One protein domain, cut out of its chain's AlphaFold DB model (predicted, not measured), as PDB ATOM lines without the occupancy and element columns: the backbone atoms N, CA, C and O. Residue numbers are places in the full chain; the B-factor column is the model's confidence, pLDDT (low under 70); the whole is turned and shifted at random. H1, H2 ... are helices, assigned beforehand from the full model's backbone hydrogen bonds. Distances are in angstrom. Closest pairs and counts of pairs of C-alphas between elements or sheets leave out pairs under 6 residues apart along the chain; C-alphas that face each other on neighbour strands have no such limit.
ATOM      1  N   PRO A 100     263.363 303.394 390.296       93.75
ATOM      2  CA  PRO A 100     264.239 304.560 390.356       93.75
ATOM      3  C   PRO A 100     265.527 304.376 389.531       93.75
ATOM      4  O   PRO A 100     265.974 303.235 389.338       93.75
ATOM      5  N   PRO A 101     266.115 305.468 389.014       93.44
ATOM      6  CA  PRO A 101     267.377 305.404 388.288       93.44
ATOM      7  C   PRO A 101     268.499 304.855 389.170       93.44
ATOM      8  O   PRO A 101     268.401 304.793 390.398       93.44
ATOM      9  N   CYS A 102     269.583 304.414 388.532       93.69
ATOM     10  CA  CYS A 102     270.757 303.977 389.272       93.69
ATOM     11  C   CYS A 102     271.358 305.150 390.059       93.69
ATOM     12  O   CYS A 102     271.316 306.295 389.616       93.69
ATOM     13  N   THR A 103     271.957 304.838 391.207       92.81
ATOM     14  CA  THR A 103     272.670 305.819 392.029       92.81
ATOM     15  C   THR A 103     273.960 306.289 391.355       92.81
ATOM     16  O   THR A 103     274.508 305.597 390.493       92.81
ATOM     17  N   ASP A 104     274.511 307.413 391.813       89.25
ATOM     18  CA  ASP A 104     275.744 308.013 391.265       89.25
ATOM     19  C   ASP A 104     276.972 307.091 391.361       89.25
ATOM     20  O   ASP A 104     277.940 307.225 390.620       89.25
ATOM     21  N   LYS A 105     276.922 306.089 392.247       94.25
ATOM     22  CA  LYS A 105     277.971 305.068 392.416       94.25
ATOM     23  C   LYS A 105     277.890 303.944 391.372       94.25
ATOM     24  O   LYS A 105     278.592 302.937 391.481       94.25
ATOM     25  N   CYS A 106     277.018 304.067 390.374       95.06
ATOM     26  CA  CYS A 106     276.838 303.069 389.332       95.06
ATOM     27  C   CYS A 106     278.076 302.975 388.427       95.06
ATOM     28  O   CYS A 106     278.322 303.845 387.595       95.06
ATOM     29  N   ARG A 107     278.813 301.857 388.508       95.44
ATOM     30  CA  ARG A 107     280.007 301.587 387.678       95.44
ATOM     31  C   ARG A 107     279.757 301.725 386.171       95.44
ATOM     32  O   ARG A 107     280.667 302.073 385.428       95.44
ATOM     33  N   ILE A 108     278.544 301.414 385.713       92.69
ATOM     34  CA  ILE A 108     278.173 301.456 384.291       92.69
ATOM     35  C   ILE A 108     277.536 302.786 383.866       92.69
ATOM     36  O   ILE A 108     277.276 302.947 382.671       92.69
ATOM     37  N   LYS A 109     277.346 303.729 384.805       93.94
ATOM     38  CA  LYS A 109     276.822 305.085 384.578       93.94
ATOM     39  C   LYS A 109     275.483 305.107 383.827       93.94
ATOM     40  O   LYS A 109     275.308 305.878 382.889       93.94
ATOM     41  N   CYS A 110     274.543 304.236 384.205       93.19
ATOM     42  CA  CYS A 110     273.254 304.102 383.508       93.19
ATOM     43  C   CYS A 110     272.522 305.438 383.341       93.19
ATOM     44  O   CYS A 110     272.023 305.712 382.258       93.19
ATOM     45  N   SER A 111     272.493 306.256 384.394       91.62
ATOM     46  CA  SER A 111     271.762 307.528 384.422       91.62
ATOM     47  C   SER A 111     272.364 308.592 383.493       91.62
ATOM     48  O   SER A 111     271.648 309.479 383.054       91.62
ATOM     49  N   GLU A 112     273.658 308.489 383.153       92.12
ATOM     50  CA  GLU A 112     274.297 309.342 382.134       92.12
ATOM     51  C   GLU A 112     274.004 308.841 380.706       92.12
ATOM     52  O   GLU A 112     274.004 309.617 379.757       92.12
ATOM     53  N   LYS A 113     273.787 307.529 380.538       93.25
ATOM     54  CA  LYS A 113     273.646 306.876 379.224       93.25
ATOM     55  C   LYS A 113     272.208 306.768 378.733       93.25
ATOM     56  O   LYS A 113     271.999 306.618 377.534       93.25
ATOM     57  N   MET A 114     271.243 306.754 379.645       94.38
ATOM     58  CA  MET A 114     269.829 306.570 379.343       94.38
ATOM     59  C   MET A 114     269.003 307.568 380.136       94.38
ATOM     60  O   MET A 114     269.071 307.586 381.366       94.38
ATOM     61  N   THR A 115     268.193 308.357 379.437       95.62
ATOM     62  CA  THR A 115     267.273 309.295 380.083       95.62
ATOM     63  C   THR A 115     266.076 308.558 380.677       95.62
ATOM     64  O   THR A 115     265.762 307.427 380.294       95.62
ATOM     65  N   GLU A 116     265.369 309.196 381.610       94.69
ATOM     66  CA  GLU A 116     264.177 308.600 382.225       94.69
ATOM     67  C   GLU A 116     263.092 308.274 381.186       94.69
ATOM     68  O   GLU A 116     262.488 307.204 381.223       94.69
ATOM     69  N   GLU A 117     262.925 309.142 380.187       96.31
ATOM     70  CA  GLU A 117     261.996 308.943 379.073       96.31
ATOM     71  C   GLU A 117     262.332 307.690 378.257       96.31
ATOM     72  O   GLU A 117     261.445 306.902 377.934       96.31
ATOM     73  N   GLN A 118     263.616 307.446 377.977       96.44
ATOM     74  CA  GLN A 118     264.051 306.234 377.279       96.44
ATOM     75  C   GLN A 118     263.787 304.977 378.113       96.44
ATOM     76  O   GLN A 118     263.367 303.952 377.573       96.44
ATOM     77  N   ARG A 119     263.999 305.043 379.435       96.88
ATOM     78  CA  ARG A 119     263.700 303.927 380.348       96.88
ATOM     79  C   ARG A 119     262.210 303.597 380.332       96.88
ATOM     80  O   ARG A 119     261.856 302.420 380.261       96.88
ATOM     81  N   GLN A 120     261.363 304.623 380.350       97.62
ATOM     82  CA  GLN A 120     259.914 304.476 380.265       97.62
ATOM     83  C   GLN A 120     259.481 303.920 378.902       97.62
ATOM     84  O   GLN A 120     258.744 302.939 378.857       97.62
ATOM     85  N   ALA A 121     260.023 304.439 377.800       98.00
ATOM     86  CA  ALA A 121     259.723 303.947 376.457       98.00
ATOM     87  C   ALA A 121     260.080 302.459 376.281       98.00
ATOM     88  O   ALA A 121     259.273 301.692 375.756       98.00
ATOM     89  N   ILE A 122     261.253 302.031 376.766       97.44
ATOM     90  CA  ILE A 122     261.676 300.619 376.733       97.44
ATOM     91  C   ILE A 122     260.757 299.750 377.598       97.44
ATOM     92  O   ILE A 122     260.404 298.630 377.220       97.44
ATOM     93  N   PHE A 123     260.370 300.252 378.772       98.00
ATOM     94  CA  PHE A 123     259.442 299.560 379.656       98.00
ATOM     95  C   PHE A 123     258.086 299.347 378.975       98.00
ATOM     96  O   PHE A 123     257.587 298.217 378.940       98.00
ATOM     97  N   ASP A 124     257.527 300.398 378.380       97.94
ATOM     98  CA  ASP A 124     256.235 300.345 377.704       97.94
ATOM     99  C   ASP A 124     256.288 299.440 376.473       97.94
ATOM    100  O   ASP A 124     255.417 298.583 376.307       97.94
ATOM    101  N   SER A 125     257.340 299.541 375.652       97.81
ATOM    102  CA  SER A 125     257.513 298.669 374.488       97.81
ATOM    103  C   SER A 125     257.608 297.197 374.888       97.81
ATOM    104  O   SER A 125     256.976 296.351 374.259       97.81
ATOM    105  N   TYR A 126     258.340 296.882 375.961       98.38
ATOM    106  CA  TYR A 126     258.516 295.511 376.440       98.38
ATOM    107  C   TYR A 126     257.215 294.907 376.995       98.38
ATOM    108  O   TYR A 126     256.845 293.771 376.668       98.38
ATOM    109  N   TRP A 127     256.485 295.645 377.837       98.12
ATOM    110  CA  TRP A 127     255.261 295.132 378.463       98.12
ATOM    111  C   TRP A 127     254.054 295.132 377.521       98.12
ATOM    112  O   TRP A 127     253.185 294.266 377.665       98.12
ATOM    113  N   LYS A 128     254.031 296.010 376.507       97.69
ATOM    114  CA  LYS A 128     253.013 296.013 375.441       97.69
ATOM    115  C   LYS A 128     252.956 294.689 374.672       97.69
ATOM    116  O   LYS A 128     251.876 294.314 374.227       97.69
ATOM    117  N   ILE A 129     254.072 293.958 374.567       97.69
ATOM    118  CA  ILE A 129     254.150 292.664 373.864       97.69
ATOM    119  C   ILE A 129     253.187 291.626 374.467       97.69
ATOM    120  O   ILE A 129     252.532 290.893 373.735       97.69
ATOM    121  N   GLY A 130     253.091 291.532 375.800       96.50
ATOM    122  CA  GLY A 130     252.132 290.647 376.483       96.50
ATOM    123  C   GLY A 130     252.341 289.130 376.303       96.50
ATOM    124  O   GLY A 130     251.572 288.335 376.854       96.50
ATOM    125  N   GLU A 131     253.384 288.703 375.592       97.00
ATOM    126  CA  GLU A 131     253.730 287.301 375.339       97.00
ATOM    127  C   GLU A 131     255.194 287.042 375.724       97.00
ATOM    128  O   GLU A 131     256.093 287.811 375.394       97.00
ATOM    129  N   SER A 132     255.433 285.971 376.485       95.69
ATOM    130  CA  SER A 132     256.717 285.742 377.152       95.69
ATOM    131  C   SER A 132     257.853 285.362 376.205       95.69
ATOM    132  O   SER A 132     259.002 285.694 376.492       95.69
ATOM    133  N   ASN A 133     257.573 284.647 375.115       97.56
ATOM    134  CA  ASN A 133     258.605 284.270 374.152       97.56
ATOM    135  C   ASN A 133     259.002 285.470 373.293       97.56
ATOM    136  O   ASN A 133     260.187 285.745 373.158       97.56
ATOM    137  N   ALA A 134     258.037 286.254 372.819       97.69
ATOM    138  CA  ALA A 134     258.273 287.499 372.107       97.69
ATOM    139  C   ALA A 134     259.018 288.525 372.979       97.69
ATOM    140  O   ALA A 134     259.935 289.183 372.498       97.69
ATOM    141  N   GLN A 135     258.717 288.600 374.280       97.94
ATOM    142  CA  GLN A 135     259.500 289.392 375.237       97.94
ATOM    143  C   GLN A 135     260.963 288.931 375.332       97.94
ATOM    144  O   GLN A 135     261.870 289.761 375.384       97.94
ATOM    145  N   ARG A 136     261.222 287.617 375.328       97.94
ATOM    146  CA  ARG A 136     262.596 287.083 375.285       97.94
ATOM    147  C   ARG A 136     263.287 287.434 373.972       97.94
ATOM    148  O   ARG A 136     264.447 287.827 374.005       97.94
ATOM    149  N   SER A 137     262.581 287.332 372.850       98.06
ATOM    150  CA  SER A 137     263.107 287.712 371.538       98.06
ATOM    151  C   SER A 137     263.447 289.201 371.465       98.06
ATOM    152  O   SER A 137     264.503 289.539 370.949       98.06
ATOM    153  N   PHE A 138     262.620 290.078 372.046       98.06
ATOM    154  CA  PHE A 138     262.900 291.516 372.153       98.06
ATOM    155  C   PHE A 138     264.199 291.800 372.923       98.06
ATOM    156  O   PHE A 138     265.003 292.648 372.535       98.06
ATOM    157  N   ILE A 139     264.424 291.072 374.020       97.88
ATOM    158  CA  ILE A 139     265.680 291.172 374.767       97.88
ATOM    159  C   ILE A 139     266.841 290.664 373.904       97.88
ATOM    160  O   ILE A 139     267.856 291.345 373.802       97.88
ATOM    161  N   MET A 140     266.679 289.509 373.254       97.50
ATOM    162  CA  MET A 140     267.712 288.897 372.413       97.50
ATOM    163  C   MET A 140     268.131 289.801 371.249       97.50
ATOM    164  O   MET A 140     269.321 289.948 370.993       97.50
ATOM    165  N   SER A 141     267.184 290.463 370.580       97.12
ATOM    166  CA  SER A 141     267.483 291.406 369.493       97.12
ATOM    167  C   SER A 141     268.215 292.663 369.963       97.12
ATOM    168  O   SER A 141     268.762 293.393 369.145       97.12
ATOM    169  N   SER A 142     268.206 292.929 371.270       95.62
ATOM    170  CA  SER A 142     268.865 294.077 371.900       95.62
ATOM    171  C   SER A 142     270.197 293.700 372.564       95.62
ATOM    172  O   SER A 142     270.783 294.513 373.280       95.62
TER     173      SER A 142
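AT A GLANCE: This is residues 100 to 142 of the 164 residues of an uncharacterized protein of Operophtera brumata (winter moth) (UniProt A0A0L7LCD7). The longest helix, H2, makes one long side of an elongated shape; after its last residue, Lys 128, a tight link folds back into H3, and the two helices make an open V. At the other end of H2 lie the short helix H1 and a winding stretch with no named element, residues 100 to 109. The printed part has 43 residues, with three named helices in the order H1, H2, H3 and no named strand; the class is all helix. The whole is loose, with a radius of gyration of the C-alphas of 12.5 A, and spans 34 by 18 by 13 A.

IN THESE COORDINATES: Find C-alpha 116 at (264.177, 308.600, 382.225); from there H2, residues 116 to 128, runs 18.1 A to C-alpha 128 at (253.013, 296.013, 375.441). Further on, H3, residues 132 to 141, covers 14.4 A and ends with C-alpha 141 at (267.483, 291.406, 369.493). Before H2, look for H1 at residues 110 to 113.

HOW THE PARTS SIT: Start with H2 and look at its residues 126 to 127, with which alone it touches H3. The two only just touch, with 3 pairs of C-alphas within 8 A; the closest C-alphas are those of Tyr 126 and Gln 135, 6.3 A apart. H2 and H3 form a helical hairpin and run opposite ways at a steep tilt of 44 degrees. H1 and H2 meet only through their link, and H1 and H3 are apart. In H2 and H3 every O i to N i+4 pair is within hydrogen-bond range; H1, with 4 residues, is too short for such a pair, and its one O i to N i+3 pair is within range.

THE WHOLE: Look to Lys 105 and Glu 131 for the two C-alphas farthest apart, 34.6 A. The printed part, residues 100 to 142, has no cut. The links from H1 to H2 and from H2 to H3 are tight, with 2 and 3 residues. The mean pLDDT of the printed part is 95.9, and no printed residue is under 70.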